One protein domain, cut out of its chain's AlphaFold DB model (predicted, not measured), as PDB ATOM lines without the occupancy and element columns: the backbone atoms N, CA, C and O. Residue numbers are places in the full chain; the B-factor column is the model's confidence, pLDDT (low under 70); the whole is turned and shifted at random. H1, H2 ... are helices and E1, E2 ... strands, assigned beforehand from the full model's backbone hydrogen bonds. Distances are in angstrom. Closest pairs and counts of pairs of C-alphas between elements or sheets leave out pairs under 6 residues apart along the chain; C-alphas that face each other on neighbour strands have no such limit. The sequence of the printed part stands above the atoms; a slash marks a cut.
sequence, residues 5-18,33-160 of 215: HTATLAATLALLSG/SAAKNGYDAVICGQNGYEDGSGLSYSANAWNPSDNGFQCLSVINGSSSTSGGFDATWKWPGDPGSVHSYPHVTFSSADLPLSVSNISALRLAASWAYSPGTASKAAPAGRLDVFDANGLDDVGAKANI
ATOM      1  N   HIS A   5      16.738 110.739  49.753       46.06
ATOM      2  CA  HIS A   5      17.769 109.705  49.720       46.06
ATOM      3  C   HIS A   5      17.507 108.655  50.804       46.06
ATOM      4  O   HIS A   5      17.134 109.006  51.926       46.06
ATOM      5  N   THR A   6      17.703 107.376  50.481       44.66
ATOM      6  CA  THR A   6      17.523 106.257  51.415       44.66
ATOM      7  C   THR A   6      18.730 105.325  51.358       44.66
ATOM      8  O   THR A   6      19.061 104.809  50.293       44.66
ATOM      9  N   ALA A   7      19.376 105.115  52.506       46.50
ATOM     10  CA  ALA A   7      20.360 104.062  52.742       46.50
ATOM     11  C   ALA A   7      19.688 102.890  53.450       46.50
ATOM     12  O   ALA A   7      18.981 103.106  54.430       46.50
ATOM     13  N   THR A   8      19.998 101.673  53.034       50.62
ATOM     14  CA  THR A   8      19.692 100.457  53.786       50.62
ATOM     15  C   THR A   8      21.003  99.858  54.276       50.62
ATOM     16  O   THR A   8      21.924  99.691  53.479       50.62
ATOM     17  N   LEU A   9      21.104  99.531  55.567       44.19
ATOM     18  CA  LEU A   9      22.273  98.884  56.165       44.19
ATOM     19  C   LEU A   9      21.845  97.689  57.020       44.19
ATOM     20  O   LEU A   9      21.018  97.810  57.918       44.19
ATOM     21  N   ALA A  10      22.475  96.543  56.795       45.03
ATOM     22  CA  ALA A  10      22.521  95.446  57.749       45.03
ATOM     23  C   ALA A  10      23.964  95.257  58.187       45.03
ATOM     24  O   ALA A  10      24.832  95.081  57.334       45.03
ATOM     25  N   ALA A  11      24.212  95.299  59.491       35.91
ATOM     26  CA  ALA A  11      25.546  95.171  60.055       35.91
ATOM     27  C   ALA A  11      25.576  94.012  61.049       35.91
ATOM     28  O   ALA A  11      24.689  93.868  61.884       35.91
ATOM     29  N   THR A  12      26.622  93.198  60.966       31.98
ATOM     30  CA  THR A  12      26.954  92.192  61.971       31.98
ATOM     31  C   THR A  12      28.336  92.526  62.500       31.98
ATOM     32  O   THR A  12      29.311  92.540  61.743       31.98
ATOM     33  N   LEU A  13      28.412  92.801  63.801       33.28
ATOM     34  CA  LEU A  13      29.668  92.969  64.516       33.28
ATOM     35  C   LEU A  13      29.811  91.848  65.539       33.28
ATOM     36  O   LEU A  13      28.921  91.635  66.358       33.28
ATOM     37  N   ALA A  14      30.943  91.150  65.501       31.27
ATOM     38  CA  ALA A  14      31.302  90.172  66.519       31.27
ATOM     39  C   ALA A  14      32.703  90.477  67.059       31.27
ATOM     40  O   ALA A  14      33.683  90.514  66.307       31.27
ATOM     41  N   LEU A  15      32.780  90.668  68.375       29.06
ATOM     42  CA  LEU A  15      34.016  90.725  69.151       29.06
ATOM     43  C   LEU A  15      34.180  89.380  69.866       29.06
ATOM     44  O   LEU A  15      33.257  88.912  70.525       29.06
ATOM     45  N   LEU A  16      35.340  88.740  69.710       33.91
ATOM     46  CA  LEU A  16      35.673  87.497  70.410       33.91
ATOM     47  C   LEU A  16      36.546  87.830  71.627       33.91
ATOM     48  O   LEU A  16      37.723  88.164  71.479       33.91
ATOM     49  N   SER A  17      35.960  87.731  72.820       34.56
ATOM     50  CA  SER A  17      36.609  87.863  74.132       34.56
ATOM     51  C   SER A  17      36.409  86.581  74.965       34.56
ATOM     52  O   SER A  17      35.452  85.829  74.770       34.56
ATOM     53  N   GLY A  18      37.341  86.279  75.877       29.94
ATOM     54  CA  GLY A  18      37.263  85.120  76.777       29.94
ATOM     55  C   GLY A  18      36.417  85.397  78.031       29.94
ATOM     56  O   GLY A  18      36.889  86.090  78.921       29.94
ATOM     57  N   SER A  33       6.795 105.904  69.634       43.12
ATOM     58  CA  SER A  33       5.674 105.883  68.694       43.12
ATOM     59  C   SER A  33       5.606 104.475  68.106       43.12
ATOM     60  O   SER A  33       6.610 103.989  67.593       43.12
ATOM     61  N   ALA A  34       4.445 103.828  68.212       37.72
ATOM     62  CA  ALA A  34       4.206 102.447  67.795       37.72
ATOM     63  C   ALA A  34       4.707 102.113  66.373       37.72
ATOM     64  O   ALA A  34       4.684 102.965  65.478       37.72
ATOM     65  N   ALA A  35       5.088 100.843  66.188       41.97
ATOM     66  CA  ALA A  35       5.510 100.226  64.934       41.97
ATOM     67  C   ALA A  35       4.630 100.662  63.753       41.97
ATOM     68  O   ALA A  35       3.440 100.349  63.678       41.97
ATOM     69  N   LYS A  36       5.225 101.383  62.801       51.19
ATOM     70  CA  LYS A  36       4.606 101.650  61.503       51.19
ATOM     71  C   LYS A  36       5.241 100.696  60.503       51.19
ATOM     72  O   LYS A  36       6.434 100.786  60.265       51.19
ATOM     73  N   ASN A  37       4.445  99.813  59.903       61.03
ATOM     74  CA  ASN A  37       4.837  98.989  58.750       61.03
ATOM     75  C   ASN A  37       5.931  97.923  58.992       61.03
ATOM     76  O   ASN A  37       6.731  97.680  58.097       61.03
ATOM     77  N   GLY A  38       5.957  97.255  60.151       68.19
ATOM     78  CA  GLY A  38       6.851  96.103  60.379       68.19
ATOM     79  C   GLY A  38       8.279  96.440  60.832       68.19
ATOM     80  O   GLY A  38       9.110  95.541  60.887       68.19
ATOM     81  N   TYR A  39       8.551  97.702  61.173       82.06
ATOM     82  CA  TYR A  39       9.769  98.130  61.870       82.06
ATOM     83  C   TYR A  39       9.590  98.056  63.391       82.06
ATOM     84  O   TYR A  39       8.497  98.339  63.891       82.06
ATOM     85  N   ASP A  40      10.671  97.776  64.119       85.75
ATOM     86  CA  ASP A  40      10.671  97.772  65.591       85.75
ATOM     87  C   ASP A  40      10.557  99.193  66.154       85.75
ATOM     88  O   ASP A  40       9.892  99.433  67.165       85.75
ATOM     89  N   ALA A  41      11.167 100.161  65.462       87.62
ATOM     90  CA  ALA A  41      11.095 101.578  65.791       87.62
ATOM     91  C   ALA A  41      11.343 102.461  64.565       87.62
ATOM     92  O   ALA A  41      12.025 102.068  63.620       87.62
ATOM     93  N   VAL A  42      10.830 103.692  64.609       88.94
ATOM     94  CA  VAL A  42      11.226 104.772  63.696       88.94
ATOM     95  C   VAL A  42      11.646 105.964  64.546       88.94
ATOM     96  O   VAL A  42      10.835 106.514  65.291       88.94
ATOM     97  N   ILE A  43      12.910 106.358  64.432       92.50
ATOM     98  CA  ILE A  43      13.523 107.456  65.186       92.50
ATOM     99  C   ILE A  43      14.005 108.534  64.215       92.50
ATOM    100  O   ILE A  43      14.452 108.227  63.117       92.50
ATOM    101  N   CYS A  44      13.901 109.807  64.588       93.12
ATOM    102  CA  CYS A  44      14.295 110.929  63.728       93.12
ATOM    103  C   CYS A  44      15.100 111.972  64.501       93.12
ATOM    104  O   CYS A  44      15.022 112.037  65.729       93.12
ATOM    105  N   GLY A  45      15.829 112.827  63.785       94.31
ATOM    106  CA  GLY A  45      16.641 113.885  64.385       94.31
ATOM    107  C   GLY A  45      17.820 113.310  65.170       94.31
ATOM    108  O   GLY A  45      18.549 112.465  64.661       94.31
ATOM    109  N   GLN A  46      18.010 113.760  66.408       95.38
ATOM    110  CA  GLN A  46      19.097 113.300  67.289       95.38
ATOM    111  C   GLN A  46      18.705 112.116  68.189       95.38
ATOM    112  O   GLN A  46      19.461 111.735  69.075       95.38
ATOM    113  N   ASN A  47      17.517 111.541  67.989       95.56
ATOM    114  CA  ASN A  47      17.001 110.481  68.854       95.56
ATOM    115  C   ASN A  47      17.679 109.124  68.597       95.56
ATOM    116  O   ASN A  47      18.164 108.860  67.493       95.56
ATOM    117  N   GLY A  48      17.638 108.255  69.612       94.69
ATOM    118  CA  GLY A  48      18.137 106.878  69.580       94.69
ATOM    119  C   GLY A  48      17.085 105.837  69.978       94.69
ATOM    120  O   GLY A  48      16.002 106.186  70.453       94.69
ATOM    121  N   TYR A  49      17.410 104.563  69.771       92.88
ATOM    122  CA  TYR A  49      16.614 103.392  70.135       92.88
ATOM    123  C   TYR A  49      17.521 102.272  70.660       92.88
ATOM    124  O   TYR A  49      18.498 101.907  70.010       92.88
ATOM    125  N   GLU A  50      17.164 101.707  71.812       90.88
ATOM    126  CA  GLU A  50      17.832 100.566  72.445       90.88
ATOM    127  C   GLU A  50      16.774  99.644  73.055       90.88
ATOM    128  O   GLU A  50      15.762 100.117  73.580       90.88
ATOM    129  N   ASP A  51      17.012  98.336  73.021       85.00
ATOM    130  CA  ASP A  51      16.113  97.315  73.577       85.00
ATOM    131  C   ASP A  51      16.807  96.367  74.576       85.00
ATOM    132  O   ASP A  51      16.201  95.412  75.060       85.00
ATOM    133  N   GLY A  52      18.077  96.631  74.902       83.00
ATOM    134  CA  GLY A  52      18.887  95.802  75.799       83.00
ATOM    135  C   GLY A  52      19.537  94.580  75.141       83.00
ATOM    136  O   GLY A  52      20.200  93.815  75.834       83.00
ATOM    137  N   SER A  53      19.416  94.404  73.822       85.12
ATOM    138  CA  SER A  53      20.052  93.305  73.069       85.12
ATOM    139  C   SER A  53      21.570  93.432  72.888       85.12
ATOM    140  O   SER A  53      22.206  92.530  72.344       85.12
ATOM    141  N   GLY A  54      22.160  94.552  73.315       86.88
ATOM    142  CA  GLY A  54      23.549  94.901  73.009       86.88
ATOM    143  C   GLY A  54      23.717  95.638  71.677       86.88
ATOM    144  O   GLY A  54      24.844  95.851  71.244       86.88
ATOM    145  N   LEU A  55      22.627  96.062  71.031       90.94
ATOM    146  CA  LEU A  55      22.654  96.987  69.897       90.94
ATOM    147  C   LEU A  55      21.948  98.299  70.254       90.94
ATOM    148  O   LEU A  55      20.877  98.290  70.863       90.94
ATOM    149  N   SER A  56      22.534  99.422  69.841       92.44
ATOM    150  CA  SER A  56      21.912 100.741  69.944       92.44
ATOM    151  C   SER A  56      21.872 101.446  68.597       92.44
ATOM    152  O   SER A  56      22.863 101.513  67.879       92.44
ATOM    153  N   TYR A  57      20.706 101.961  68.228       94.62
ATOM    154  CA  TYR A  57      20.467 102.619  66.947       94.62
ATOM    155  C   TYR A  57      20.325 104.118  67.170       94.62
ATOM    156  O   TYR A  57      19.641 104.545  68.097       94.62
ATOM    157  N   SER A  58      20.926 104.934  66.307       95.88
ATOM    158  CA  SER A  58      20.868 106.389  66.435       95.88
ATOM    159  C   SER A  58      20.594 107.059  65.098       95.88
ATOM    160  O   SER A  58      21.304 106.833  64.118       95.88
ATOM    161  N   ALA A  59      19.574 107.923  65.067       95.31
ATOM    162  CA  ALA A  59      19.310 108.776  63.913       95.31
ATOM    163  C   ALA A  59      20.353 109.892  63.781       95.31
ATOM    164  O   ALA A  59      20.556 110.375  62.678       95.31
ATOM    165  N   ASN A  60      21.025 110.286  64.867       96.69
ATOM    166  CA  ASN A  60      22.236 111.112  64.886       96.69
ATOM    167  C   ASN A  60      22.317 112.266  63.854       96.69
ATOM    168  O   ASN A  60      23.314 112.418  63.140       96.69
ATOM    169  N   ALA A  61      21.273 113.092  63.754       95.75
ATOM    170  CA  ALA A  61      21.319 114.363  63.028       95.75
ATOM    171  C   ALA A  61      22.057 115.433  63.850       95.75
ATOM    172  O   ALA A  61      21.446 116.367  64.373       95.75
ATOM    173  N   TRP A  62      23.362 115.242  64.045       95.12
ATOM    174  CA  TRP A  62      24.180 116.062  64.941       95.12
ATOM    175  C   TRP A  62      24.469 117.469  64.391       95.12
ATOM    176  O   TRP A  62      24.648 118.390  65.183       95.12
ATOM    177  N   ASN A  63      24.447 117.658  63.066       94.38
ATOM    178  CA  ASN A  63      24.631 118.949  62.393       94.38
ATOM    179  C   ASN A  63      23.507 119.214  61.376       94.38
ATOM    180  O   ASN A  63      23.735 119.228  60.163       94.38
ATOM    181  N   PRO A  64      22.257 119.368  61.840       91.94
ATOM    182  CA  PRO A  64      21.118 119.509  60.946       91.94
ATOM    183  C   PRO A  64      21.166 120.845  60.190       91.94
ATOM    184  O   PRO A  64      21.542 121.868  60.760       91.94
ATOM    185  N   SER A  65      20.725 120.853  58.930       87.75
ATOM    186  CA  SER A  65      20.430 122.090  58.192       87.75
ATOM    187  C   SER A  65      18.944 122.442  58.219       87.75
ATOM    188  O   SER A  65      18.073 121.579  58.397       87.75
ATOM    189  N   ASP A  66      18.643 123.725  58.012       83.88
ATOM    190  CA  ASP A  66      17.271 124.215  57.922       83.88
ATOM    191  C   ASP A  66      16.505 123.497  56.801       83.88
ATOM    192  O   ASP A  66      16.957 123.395  55.659       83.88
ATOM    193  N   ASN A  67      15.293 123.030  57.113       85.44
ATOM    194  CA  ASN A  67      14.421 122.271  56.203       85.44
ATOM    195  C   ASN A  67      14.968 120.898  55.759       85.44
ATOM    196  O   ASN A  67      14.412 120.285  54.834       85.44
ATOM    197  N   GLY A  68      16.032 120.411  56.401       88.50
ATOM    198  CA  GLY A  68      16.508 119.041  56.274       88.50
ATOM    199  C   GLY A  68      15.909 118.089  57.307       88.50
ATOM    200  O   GLY A  68      15.212 118.497  58.236       88.50
ATOM    201  N   PHE A  69      16.137 116.792  57.118       90.75
ATOM    202  CA  PHE A  69      15.742 115.759  58.069       90.75
ATOM    203  C   PHE A  69      16.600 114.500  57.925       90.75
ATOM    204  O   PHE A  69      17.113 114.194  56.848       90.75
ATOM    205  N   GLN A  70      16.636 113.715  59.002       91.75
ATOM    206  CA  GLN A  70      17.084 112.330  58.993       91.75
ATOM    207  C   GLN A  70      16.202 111.484  59.910       91.75
ATOM    208  O   GLN A  70      15.896 111.889  61.035       91.75
ATOM    209  N   CYS A  71      15.810 110.313  59.419       90.88
ATOM    210  CA  CYS A  71      15.101 109.287  60.165       90.88
ATOM    211  C   CYS A  71      15.734 107.918  59.927       90.88
ATOM    212  O   CYS A  71      16.226 107.639  58.836       90.88
ATOM    213  N   LEU A  72      15.672 107.062  60.939       89.31
ATOM    214  CA  LEU A  72      16.164 105.696  60.942       89.31
ATOM    215  C   LEU A  72      15.006 104.762  61.318       89.31
ATOM    216  O   LEU A  72      14.350 104.963  62.341       89.31
ATOM    217  N   SER A  73      14.735 103.773  60.466       89.50
ATOM    218  CA  SER A  73      13.730 102.726  60.692       89.50
ATOM    219  C   SER A  73      14.446 101.431  61.067       89.50
ATOM    220  O   SER A  73      15.209 100.910  60.260       89.50
ATOM    221  N   VAL A  74      14.248 100.949  62.292       88.38
ATOM    222  CA  VAL A  74      14.954  99.790  62.866       88.38
ATOM    223  C   VAL A  74      14.281  98.488  62.427       88.38
ATOM    224  O   VAL A  74      13.060  98.355  62.524       88.38
ATOM    225  N   ILE A  75      15.080  97.527  61.963       85.69
ATOM    226  CA  ILE A  75      14.644  96.212  61.481       85.69
ATOM    227  C   ILE A  75      15.338  95.132  62.313       85.69
ATOM    228  O   ILE A  75      16.564  95.046  62.286       85.69
ATOM    229  N   ASN A  76      14.571  94.270  62.984       85.31
ATOM    230  CA  ASN A  76      15.087  93.200  63.848       85.31
ATOM    231  C   ASN A  76      16.136  93.717  64.850       85.31
ATOM    232  O   ASN A  76      17.227  93.152  64.960       85.31
ATOM    233  N   GLY A  77      15.809  94.802  65.554       83.69
ATOM    234  CA  GLY A  77      16.684  95.565  66.439       83.69
ATOM    235  C   GLY A  77      17.438  94.708  67.451       83.69
ATOM    236  O   GLY A  77      18.597  95.002  67.731       83.69
ATOM    237  N   SER A  78      16.828  93.605  67.893       86.12
ATOM    238  CA  SER A  78      17.404  92.684  68.875       86.12
ATOM    239  C   SER A  78      18.400  91.659  68.312       86.12
ATOM    240  O   SER A  78      18.969  90.879  69.074       86.12
ATOM    241  N   SER A  79      18.575  91.575  66.989       85.19
ATOM    242  CA  SER A  79      19.366  90.523  66.336       85.19
ATOM    243  C   SER A  79      20.728  91.030  65.870       85.19
ATOM    244  O   SER A  79      20.817  91.855  64.967       85.19
ATOM    245  N   SER A  80      21.814  90.455  66.387       76.50
ATOM    246  CA  SER A  80      23.180  90.780  65.944       76.50
ATOM    247  C   SER A  80      23.523  90.276  64.537       76.50
ATOM    248  O   SER A  80      24.472  90.762  63.924       76.50
ATOM    249  N   THR A  81      22.762  89.321  63.996       77.06
ATOM    250  CA  THR A  81      23.029  88.701  62.684       77.06
ATOM    251  C   THR A  81      22.042  89.110  61.597       77.06
ATOM    252  O   THR A  81      22.349  89.010  60.412       77.06
ATOM    253  N   SER A  82      20.834  89.528  61.977       80.44
ATOM    254  CA  SER A  82      19.775  89.925  61.038       80.44
ATOM    255  C   SER A  82      19.217  91.322  61.304       80.44
ATOM    256  O   SER A  82      18.289  91.731  60.602       80.44
ATOM    257  N   GLY A  83      19.767  92.021  62.301       84.81
ATOM    258  CA  GLY A  83      19.467  93.408  62.611       84.81
ATOM    259  C   GLY A  83      20.019  94.368  61.566       84.81
ATOM    260  O   GLY A  83      20.998  94.092  60.863       84.81
ATOM    261  N   GLY A  84      19.352  95.504  61.440       86.69
ATOM    262  CA  GLY A  84      19.715  96.545  60.497       86.69
ATOM    263  C   GLY A  84      18.767  97.726  60.580       86.69
ATOM    264  O   GLY A  84      17.895  97.799  61.448       86.69
ATOM    265  N   PHE A  85      18.943  98.666  59.667       88.94
ATOM    266  CA  PHE A  85      18.078  99.824  59.571       88.94
ATOM    267  C   PHE A  85      18.025 100.405  58.162       88.94
ATOM    268  O   PHE A  85      18.949 100.240  57.363       88.94
ATOM    269  N   ASP A  86      16.967 101.172  57.915       87.25
ATOM    270  CA  ASP A  86      16.874 102.095  56.788       87.25
ATOM    271  C   ASP A  86      17.040 103.535  57.276       87.25
ATOM    272  O   ASP A  86      16.241 104.027  58.077       87.25
ATOM    273  N   ALA A  87      18.053 104.234  56.773       89.88
ATOM    274  CA  ALA A  87      18.265 105.655  56.998       89.88
ATOM    275  C   ALA A  87      17.703 106.457  55.822       89.88
ATOM    276  O   ALA A  87      18.237 106.426  54.716       89.88
ATOM    277  N   THR A  88      16.634 107.213  56.060       88.12
ATOM    278  CA  THR A  88      16.065 108.137  55.072       88.12
ATOM    279  C   THR A  88      16.380 109.566  55.466       88.12
ATOM    280  O   THR A  88      16.073 109.992  56.581       88.12
ATOM    281  N   TRP A  89      16.947 110.325  54.536       90.06
ATOM    282  CA  TRP A  89      17.422 111.671  54.808       90.06
ATOM    283  C   TRP A  89      17.196 112.620  53.632       90.06
ATOM    284  O   TRP A  89      16.897 112.227  52.499       90.06
ATOM    285  N   LYS A  90      17.291 113.909  53.950       89.25
ATOM    286  CA  LYS A  90      17.387 115.008  52.997       89.25
ATOM    287  C   LYS A  90      18.072 116.168  53.700       89.25
ATOM    288  O   LYS A  90      17.517 116.701  54.654       89.25
ATOM    289  N   TRP A  91      19.199 116.614  53.169       90.44
ATOM    290  CA  TRP A  91      19.891 117.802  53.655       90.44
ATOM    291  C   TRP A  91      19.993 118.810  52.508       90.44
ATOM    292  O   TRP A  91      20.735 118.582  51.557       90.44
ATOM    293  N   PRO A  92      19.148 119.858  52.499       83.56
ATOM    294  CA  PRO A  92      19.248 120.921  51.511       83.56
ATOM    295  C   PRO A  92      20.499 121.769  51.750       83.56
ATOM    296  O   PRO A  92      20.786 122.132  52.890       83.56
ATOM    297  N   GLY A  93      21.158 122.165  50.661       75.00
ATOM    298  CA  GLY A  93      22.344 123.022  50.717       75.00
ATOM    299  C   GLY A  93      23.613 122.285  51.157       75.00
ATOM    300  O   GLY A  93      23.584 121.092  51.416       75.00
ATOM    301  N   ASP A  94      24.725 123.028  51.148       74.25
ATOM    302  CA  ASP A  94      26.058 122.662  51.656       74.25
ATOM    303  C   ASP A  94      26.473 121.175  51.548       74.25
ATOM    304  O   ASP A  94      26.684 120.500  52.554       74.25
ATOM    305  N   PRO A  95      26.673 120.649  50.325       72.38
ATOM    306  CA  PRO A  95      27.069 119.255  50.126       72.38
ATOM    307  C   PRO A  95      28.493 118.938  50.628       72.38
ATOM    308  O   PRO A  95      28.940 117.800  50.501       72.38
ATOM    309  N   GLY A  96      29.232 119.935  51.131       78.38
ATOM    310  CA  GLY A  96      30.569 119.768  51.700       78.38
ATOM    311  C   GLY A  96      30.569 119.461  53.199       78.38
ATOM    312  O   GLY A  96      31.582 118.985  53.709       78.38
ATOM    313  N   SER A  97      29.453 119.698  53.895       87.06
ATOM    314  CA  SER A  97      29.335 119.460  55.332       87.06
ATOM    315  C   SER A  97      28.638 118.138  55.631       87.06
ATOM    316  O   SER A  97      27.617 117.786  55.043       87.06
ATOM    317  N   VAL A  98      29.161 117.409  56.616       92.44
ATOM    318  CA  VAL A  98      28.468 116.237  57.157       92.44
ATOM    319  C   VAL A  98      27.350 116.725  58.076       92.44
ATOM    320  O   VAL A  98      27.599 117.468  59.024       92.44
ATOM    321  N   HIS A  99      26.118 116.302  57.802       94.94
ATOM    322  CA  HIS A  99      24.950 116.702  58.592       94.94
ATOM    323  C   HIS A  99      24.569 115.698  59.679       94.94
ATOM    324  O   HIS A  99      23.927 116.030  60.680       94.94
ATOM    325  N   SER A 100      24.914 114.434  59.463       95.44
ATOM    326  CA  SER A 100      24.394 113.348  60.270       95.44
ATOM    327  C   SER A 100      25.158 112.055  60.034       95.44
ATOM    328  O   SER A 100      25.680 111.845  58.943       95.44
ATOM    329  N   TYR A 101      25.160 111.162  61.021       96.81
ATOM    330  CA  TYR A 101      25.780 109.840  60.901       96.81
ATOM    331  C   TYR A 101      24.840 108.770  61.478       96.81
ATOM    332  O   TYR A 101      24.990 108.410  62.648       96.81
ATOM    333  N   PRO A 102      23.812 108.333  60.718       96.38
ATOM    334  CA  PRO A 102      22.859 107.332  61.189       96.38
ATOM    335  C   PRO A 102      23.568 105.987  61.317       96.38
ATOM    336  O   PRO A 102      24.194 105.533  60.361       96.38
ATOM    337  N   HIS A 103      23.479 105.350  62.478       95.31
ATOM    338  CA  HIS A 103      24.279 104.159  62.745       95.31
ATOM    339  C   HIS A 103      23.610 103.197  63.722       95.31
ATOM    340  O   HIS A 103      22.647 103.532  64.417       95.31
ATOM    341  N   VAL A 104      24.187 101.997  63.769       93.81
ATOM    342  CA  VAL A 104      24.012 101.021  64.839       93.81
ATOM    343  C   VAL A 104      25.354 100.837  65.541       93.81
ATOM    344  O   VAL A 104      26.385 100.683  64.887       93.81
ATOM    345  N   THR A 105      25.339 100.864  66.866       91.75
ATOM    346  CA  THR A 105      26.491 100.633  67.732       91.75
ATOM    347  C   THR A 105      26.329  99.283  68.412       91.75
ATOM    348  O   THR A 105      25.258  98.944  68.913       91.75
ATOM    349  N   PHE A 106      27.409  98.506  68.431       87.81
ATOM    350  CA  PHE A 106      27.492  97.295  69.234       87.81
ATOM    351  C   PHE A 106      27.978  97.647  70.636       87.81
ATOM    352  O   PHE A 106      29.093  98.140  70.822       87.81
ATOM    353  N   SER A 107      27.142  97.348  71.614       83.44
ATOM    354  CA  SER A 107      27.384  97.570  73.029       83.44
ATOM    355  C   SER A 107      27.648  96.229  73.705       83.44
ATOM    356  O   SER A 107      26.833  95.313  73.655       83.44
ATOM    357  N   SER A 108      28.791  96.119  74.377       83.31
ATOM    358  CA  SER A 108      29.143  94.966  75.206       83.31
ATOM    359  C   SER A 108      29.683  95.447  76.544       83.31
ATOM    360  O   SER A 108      30.372  96.468  76.603       83.31
ATOM    361  N   ALA A 109      29.423  94.685  77.606       85.00
ATOM    362  CA  ALA A 109      30.028  94.914  78.918       85.00
ATOM    363  C   ALA A 109      31.568  94.836  78.881       85.00
ATOM    364  O   ALA A 109      32.237  95.426  79.729       85.00
ATOM    365  N   ASP A 110      32.132  94.162  77.874       84.94
ATOM    366  CA  ASP A 110      33.579  94.069  77.672       84.94
ATOM    367  C   ASP A 110      34.188  95.358  77.097       84.94
ATOM    368  O   ASP A 110      35.405  95.550  77.155       84.94
ATOM    369  N   LEU A 111      33.368  96.256  76.538       88.12
ATOM    370  CA  LEU A 111      33.831  97.506  75.950       88.12
ATOM    371  C   LEU A 111      33.830  98.671  76.960       88.12
ATOM    372  O   LEU A 111      33.070  98.691  77.932       88.12
ATOM    373  N   PRO A 112      34.694  99.679  76.750       91.06
ATOM    374  CA  PRO A 112      35.851  99.671  75.852       91.06
ATOM    375  C   PRO A 112      36.955  98.723  76.348       91.06
ATOM    376  O   PRO A 112      37.182  98.593  77.558       91.06
ATOM    377  N   LEU A 113      37.635  98.101  75.381       91.06
ATOM    378  CA  LEU A 113      38.712  97.124  75.539       91.06
ATOM    379  C   LEU A 113      40.001  97.685  74.916       91.06
ATOM    380  O   LEU A 113      39.949  98.346  73.880       91.06
ATOM    381  N   SER A 114      41.164  97.412  75.521       91.62
ATOM    382  CA  SER A 114      42.454  97.791  74.924       91.62
ATOM    383  C   SER A 114      42.624  97.131  73.557       91.62
ATOM    384  O   SER A 114      42.435  95.922  73.443       91.62
ATOM    385  N   VAL A 115      43.072  97.888  72.549       88.94
ATOM    386  CA  VAL A 115      43.350  97.368  71.197       88.94
ATOM    387  C   VAL A 115      44.323  96.188  71.241       88.94
ATOM    388  O   VAL A 115      44.132  95.207  70.532       88.94
ATOM    389  N   SER A 116      45.312  96.221  72.143       90.19
ATOM    390  CA  SER A 116      46.265  95.118  72.347       90.19
ATOM    391  C   SER A 116      45.615  93.804  72.790       90.19
ATOM    392  O   SER A 116      46.225  92.748  72.660       90.19
ATOM    393  N   ASN A 117      44.408  93.874  73.352       90.44
ATOM    394  CA  ASN A 117      43.665  92.731  73.872       90.44
ATOM    395  C   ASN A 117      42.579  92.257  72.891       90.44
ATOM    396  O   ASN A 117      41.869  91.299  73.191       90.44
ATOM    397  N   ILE A 118      42.440  92.904  71.728       86.19
ATOM    398  CA  ILE A 118      41.517  92.488  70.670       86.19
ATOM    399  C   ILE A 118      42.229  91.450  69.800       86.19
ATOM    400  O   ILE A 118      43.163  91.767  69.069       86.19
ATOM    401  N   SER A 119      41.771  90.199  69.863       86.25
ATOM    402  CA  SER A 119      42.312  89.116  69.026       86.25
ATOM    403  C   SER A 119      41.792  89.166  67.585       86.25
ATOM    404  O   SER A 119      42.515  88.827  66.650       86.25
ATOM    405  N   ALA A 120      40.542  89.598  67.400       83.81
ATOM    406  CA  ALA A 120      39.915  89.809  66.104       83.81
ATOM    407  C   ALA A 120      38.754  90.806  66.217       83.81
ATOM    408  O   ALA A 120      37.981  90.768  67.176       83.81
ATOM    409  N   LEU A 121      38.597  91.637  65.187       83.00
ATOM    410  CA  LEU A 121      37.426  92.481  64.964       83.00
ATOM    411  C   LEU A 121      36.779  92.047  63.647       83.00
ATOM    412  O   LEU A 121      37.365  92.231  62.581       83.00
ATOM    413  N   ARG A 122      35.599  91.422  63.710       83.25
ATOM    414  CA  ARG A 122      34.885  90.961  62.511       83.25
ATOM    415  C   ARG A 122      33.796  91.956  62.149       83.25
ATOM    416  O   ARG A 122      32.787  92.040  62.845       83.25
ATOM    417  N   LEU A 123      34.024  92.674  61.055       83.38
ATOM    418  CA  LEU A 123      33.112  93.655  60.482       83.38
ATOM    419  C   LEU A 123      32.438  93.047  59.251       83.38
ATOM    420  O   LEU A 123      33.124  92.635  58.316       83.38
ATOM    421  N   ALA A 124      31.110  92.997  59.241       82.56
ATOM    422  CA  ALA A 124      30.341  92.599  58.071       82.56
ATOM    423  C   ALA A 124      29.158  93.545  57.886       82.56
ATOM    424  O   ALA A 124      28.440  93.843  58.839       82.56
ATOM    425  N   ALA A 125      28.956  94.004  56.653       82.88
ATOM    426  CA  ALA A 125      27.818  94.832  56.301       82.88
ATOM    427  C   ALA A 125      27.304  94.512  54.894       82.88
ATOM    428  O   ALA A 125      28.081  94.272  53.973       82.88
ATOM    429  N   SER A 126      25.984  94.541  54.739       83.56
ATOM    430  CA  SER A 126      25.282  94.537  53.456       83.56
ATOM    431  C   SER A 126      24.504  95.840  53.370       83.56
ATOM    432  O   SER A 126      23.781  96.183  54.306       83.56
ATOM    433  N   TRP A 127      24.687  96.583  52.282       85.31
ATOM    434  CA  TRP A 127      24.116  97.913  52.142       85.31
ATOM    435  C   TRP A 127      23.670  98.206  50.714       85.31
ATOM    436  O   TRP A 127      24.158  97.597  49.762       85.31
ATOM    437  N   ALA A 128      22.754  99.160  50.588       84.19
ATOM    438  CA  ALA A 128      22.327  99.739  49.323       84.19
ATOM    439  C   ALA A 128      21.964 101.215  49.519       84.19
ATOM    440  O   ALA A 128      21.538 101.622  50.603       84.19
ATOM    441  N   TYR A 129      22.110 102.006  48.459       85.88
ATOM    442  CA  TYR A 129      21.575 103.362  48.382       85.88
ATOM    443  C   TYR A 129      20.624 103.466  47.200       85.88
ATOM    444  O   TYR A 129      20.940 103.008  46.102       85.88
ATOM    445  N   SER A 130      19.512 104.160  47.405       81.75
ATOM    446  CA  SER A 130      18.634 104.574  46.321       81.75
ATOM    447  C   SER A 130      18.020 105.944  46.609       81.75
ATOM    448  O   SER A 130      17.900 106.359  47.770       81.75
ATOM    449  N   PRO A 131      17.557 106.660  45.578       81.00
ATOM    450  CA  PRO A 131      16.615 107.749  45.780       81.00
ATOM    451  C   PRO A 131      15.305 107.229  46.388       81.00
ATOM    452  O   PRO A 131      14.896 106.090  46.160       81.00
ATOM    453  N   GLY A 132      14.620 108.083  47.145       65.88
ATOM    454  CA  GLY A 132      13.329 107.795  47.770       65.88
ATOM    455  C   GLY A 132      12.274 108.871  47.487       65.88
ATOM    456  O   GLY A 132      12.577 110.020  47.167       65.88
ATOM    457  N   THR A 133      10.994 108.521  47.658       47.59
ATOM    458  CA  THR A 133       9.859 109.466  47.714       47.59
ATOM    459  C   THR A 133       9.044 109.234  48.987       47.59
ATOM    460  O   THR A 133       8.911 108.111  49.453       47.59
ATOM    461  N   ALA A 134       8.456 110.299  49.552       38.06
ATOM    462  CA  ALA A 134       7.702 110.283  50.820       38.06
ATOM    463  C   ALA A 134       6.517 109.296  50.887       38.06
ATOM    464  O   ALA A 134       5.935 109.110  51.953       38.06
ATOM    465  N   SER A 135       6.111 108.738  49.746       29.22
ATOM    466  CA  SER A 135       4.811 108.092  49.538       29.22
ATOM    467  C   SER A 135       4.879 106.568  49.443       29.22
ATOM    468  O   SER A 135       3.838 105.920  49.403       29.22
ATOM    469  N   LYS A 136       6.079 105.984  49.426       35.47
ATOM    470  CA  LYS A 136       6.272 104.543  49.563       35.47
ATOM    471  C   LYS A 136       7.289 104.319  50.666       35.47
ATOM    472  O   LYS A 136       8.474 104.566  50.472       35.47
ATOM    473  N   ALA A 137       6.822 103.820  51.808       37.75
ATOM    474  CA  ALA A 137       7.692 102.958  52.588       37.75
ATOM    475  C   ALA A 137       8.169 101.866  51.622       37.75
ATOM    476  O   ALA A 137       7.335 101.286  50.913       37.75
ATOM    477  N   ALA A 138       9.479 101.622  51.548       45.50
ATOM    478  CA  ALA A 138       9.916 100.345  51.017       45.50
ATOM    479  C   ALA A 138       9.112  99.273  51.779       45.50
ATOM    480  O   ALA A 138       8.925  99.421  52.998       45.50
ATOM    481  N   PRO A 139       8.507  98.284  51.090       48.94
ATOM    482  CA  PRO A 139       7.928  97.151  51.801       48.94
ATOM    483  C   PRO A 139       8.990  96.642  52.776       48.94
ATOM    484  O   PRO A 139      10.156  96.642  52.403       48.94
ATOM    485  N   ALA A 140       8.603  96.272  54.002       46.62
ATOM    486  CA  ALA A 140       9.524  95.738  55.004       46.62
ATOM    487  C   ALA A 140      10.354  94.608  54.369       46.62
ATOM    488  O   ALA A 140       9.860  93.504  54.139       46.62
ATOM    489  N   GLY A 141      11.570  94.947  53.954       50.72
ATOM    490  CA  GLY A 141      12.267  94.245  52.889       50.72
ATOM    491  C   GLY A 141      13.458  95.082  52.454       50.72
ATOM    492  O   GLY A 141      13.307  96.180  51.926       50.72
ATOM    493  N   ARG A 142      14.651  94.562  52.743       57.09
ATOM    494  CA  ARG A 142      15.932  95.208  52.467       57.09
ATOM    495  C   ARG A 142      16.000  95.575  50.980       57.09
ATOM    496  O   ARG A 142      15.892  94.681  50.145       57.09
ATOM    497  N   LEU A 143      16.182  96.855  50.654       60.94
ATOM    498  CA  LEU A 143      16.592  97.228  49.303       60.94
ATOM    499  C   LEU A 143      18.011  96.685  49.097       60.94
ATOM    500  O   LEU A 143      18.895  96.932  49.915       60.94
ATOM    501  N   ASP A 144      18.213  95.903  48.044       63.19
ATOM    502  CA  ASP A 144      19.487  95.261  47.702       63.19
ATOM    503  C   ASP A 144      20.140  95.868  46.449       63.19
ATOM    504  O   ASP A 144      21.234  95.463  46.056       63.19
ATOM    505  N   VAL A 145      19.504  96.874  45.840       70.56
ATOM    506  CA  VAL A 145      19.978  97.523  44.614       70.56
ATOM    507  C   VAL A 145      20.567  98.897  44.918       70.56
ATOM    508  O   VAL A 145      19.880  99.788  45.415       70.56
ATOM    509  N   PHE A 146      21.840  99.077  44.566       82.31
ATOM    510  CA  PHE A 146      22.505 100.377  44.544       82.31
ATOM    511  C   PHE A 146      22.157 101.131  43.249       82.31
ATOM    512  O   PHE A 146      22.579 100.733  42.164       82.31
ATOM    513  N   ASP A 147      21.393 102.218  43.358       81.06
ATOM    514  CA  ASP A 147      20.967 103.048  42.222       81.06
ATOM    515  C   ASP A 147      21.879 104.270  42.050       81.06
ATOM    516  O   ASP A 147      21.557 105.385  42.462       81.06
ATOM    517  N   ALA A 148      23.048 104.048  41.445       83.56
ATOM    518  CA  ALA A 148      24.048 105.094  41.233       83.56
ATOM    519  C   ALA A 148      23.512 106.276  40.404       83.56
ATOM    520  O   ALA A 148      23.734 107.427  40.769       83.56
ATOM    521  N   ASN A 149      22.792 105.986  39.314       85.38
ATOM    522  CA  ASN A 149      22.282 107.009  38.398       85.38
ATOM    523  C   ASN A 149      21.214 107.859  39.079       85.38
ATOM    524  O   ASN A 149      21.281 109.083  39.046       85.38
ATOM    525  N   GLY A 150      20.263 107.212  39.757       83.31
ATOM    526  CA  GLY A 150      19.224 107.930  40.470       83.31
ATOM    527  C   GLY A 150      19.796 108.815  41.577       83.31
ATOM    528  O   GLY A 150      19.273 109.899  41.810       83.31
ATOM    529  N   LEU A 151      20.859 108.380  42.265       85.94
ATOM    530  CA  LEU A 151      21.525 109.179  43.298       85.94
ATOM    531  C   LEU A 151      22.269 110.392  42.721       85.94
ATOM    532  O   LEU A 151      22.257 111.454  43.348       85.94
ATOM    533  N   ASP A 152      22.885 110.245  41.547       86.81
ATOM    534  CA  ASP A 152      23.538 111.344  40.826       86.81
ATOM    535  C   ASP A 152      22.514 112.393  40.365       86.81
ATOM    536  O   ASP A 152      22.684 113.583  40.638       86.81
ATOM    537  N   ASP A 153      21.372 111.949  39.820       85.94
ATOM    538  CA  ASP A 153      20.253 112.813  39.404       85.94
ATOM    539  C   ASP A 153      19.732 113.708  40.542       85.94
ATOM    540  O   ASP A 153      19.182 114.791  40.317       85.94
ATOM    541  N   VAL A 154      19.888 113.256  41.789       84.44
ATOM    542  CA  VAL A 154      19.442 113.972  42.989       84.44
ATOM    543  C   VAL A 154      20.592 114.612  43.769       84.44
ATOM    544  O   VAL A 154      20.372 115.099  44.882       84.44
ATOM    545  N   GLY A 155      21.806 114.609  43.211       87.06
ATOM    546  CA  GLY A 155      23.000 115.223  43.789       87.06
ATOM    547  C   GLY A 155      23.391 114.645  45.150       87.06
ATOM    548  O   GLY A 155      23.812 115.392  46.035       87.06
ATOM    549  N   ALA A 156      23.194 113.342  45.358       87.69
ATOM    550  CA  ALA A 156      23.507 112.688  46.623       87.69
ATOM    551  C   ALA A 156      25.013 112.718  46.908       87.69
ATOM    552  O   ALA A 156      25.804 112.261  46.086       87.69
ATOM    553  N   LYS A 157      25.402 113.168  48.105       92.06
ATOM    554  CA  LYS A 157      26.757 112.992  48.636       92.06
ATOM    555  C   LYS A 157      26.701 112.301  49.989       92.06
ATOM    556  O   LYS A 157      26.115 112.844  50.921       92.06
ATOM    557  N   ALA A 158      27.274 111.107  50.086       92.12
ATOM    558  CA  ALA A 158      27.317 110.342  51.329       92.12
ATOM    559  C   ALA A 158      28.370 109.231  51.271       92.12
ATOM    560  O   ALA A 158      28.739 108.765  50.193       92.12
ATOM    561  N   ASN A 159      28.821 108.774  52.434       93.62
ATOM    562  CA  ASN A 159      29.628 107.569  52.581       93.62
ATOM    563  C   ASN A 159      28.850 106.494  53.358       93.62
ATOM    564  O   ASN A 159      27.804 106.760  53.949       93.62
ATOM    565  N   ILE A 160      29.377 105.273  53.346       92.50
ATOM    566  CA  ILE A 160      29.049 104.229  54.312       92.50
ATOM    567  C   ILE A 160      30.355 103.855  54.994       92.50
ATOM    568  O   ILE A 160      31.319 103.492  54.315       92.50
TER     569      ILE A 160
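What this domain is: This is residues 5 to 18 and 33 to 160 of the 215 residues of an uncharacterized protein of Diaporthe helianthi (UniProt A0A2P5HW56). Two antiparallel sheets stand partly face to face: a twisted sheet of five strands, in the order E2, E5, E6, E1, E8, and over part of one of its faces a small sheet of three, E3, E4, E7. E1 and E8 run side by side along the longest axis, the short H1 packs beside one end of E8, and the last strand, E9, lies near E1 and E8. The 142 printed residues hold one named helix and nine named strands, in the order E1 to E8, H1, E9; the class is mostly strand, with 61 residues, under half, in named elements. The whole is compact, with a radius of gyration of the C-alphas of 15.9 A, and spans 49 by 34 by 27 A.

How they stand to each other: E1, residues 5 to 15, is an inner strand with two antiparallel neighbours, E6, residues 84 to 90, and the edge strand E8, residues 121 to 132. N 8 and O 128 of E1 and E8 are within hydrogen-bond range at 2.9 A, as are N 7 and O 87 of E1 and E6 at 2.8 A. E6 forms a hairpin with E5, residues 69 to 75, with N 73 and O 86 at 2.8 A. The other edge strand, E2, residues 41 to 44, is antiparallel to E5, with N 43 and O 72 at 2.9 A. From edge to edge the strands' lines turn by 71 degrees. In the smaller sheet E3, residues 48 to 50, and E4, residues 55 to 58, form a hairpin, with N 49 and O 57 at 2.8 A. E4 is antiparallel to E7, residues 103 to 106, with N 56 and O 105 at 2.9 A. Between the sheets, the closest C-alphas of E1 and E7 are those of Leu 13 and Phe 106, 6.8 A apart, and those of E4 and E5 are Ser 58 and Leu 72, 7.3 A apart. H1, residues 148 to 153, is on the larger sheet at a height of 7.0 A, over none of its strands, but only just: 2 of its C-alphas fall on E8. Its closest C-alpha pair with E8 is Leu 151 and Pro 131, 5.7 A apart. In H1 every O i to N i+4 pair is within hydrogen-bond range. E9, residues 158 to 160, pairs with no named strand.

Where its parts are: E1 begins at C-alpha 5 (17.769, 109.705, 49.720) and is 31.7 A long; E8 is 33.3 A, E5 19.9 A and E6 20.1 A. E9 ends at C-alpha 160 (29.049, 104.229, 54.312).

The domain as a whole: The two C-alphas farthest apart, those of Gly 18 and Asp 153, are 49.5 A apart. Residues 19 to 32 are not printed, and C-alphas 18 and 33 are 38.7 A apart across the cut. The links E6 to E7, E7 to E8 and E8 to H1 are long. The model's pLDDT is under 70 at residues 5 to 18, 33 to 38 and 132 to 144.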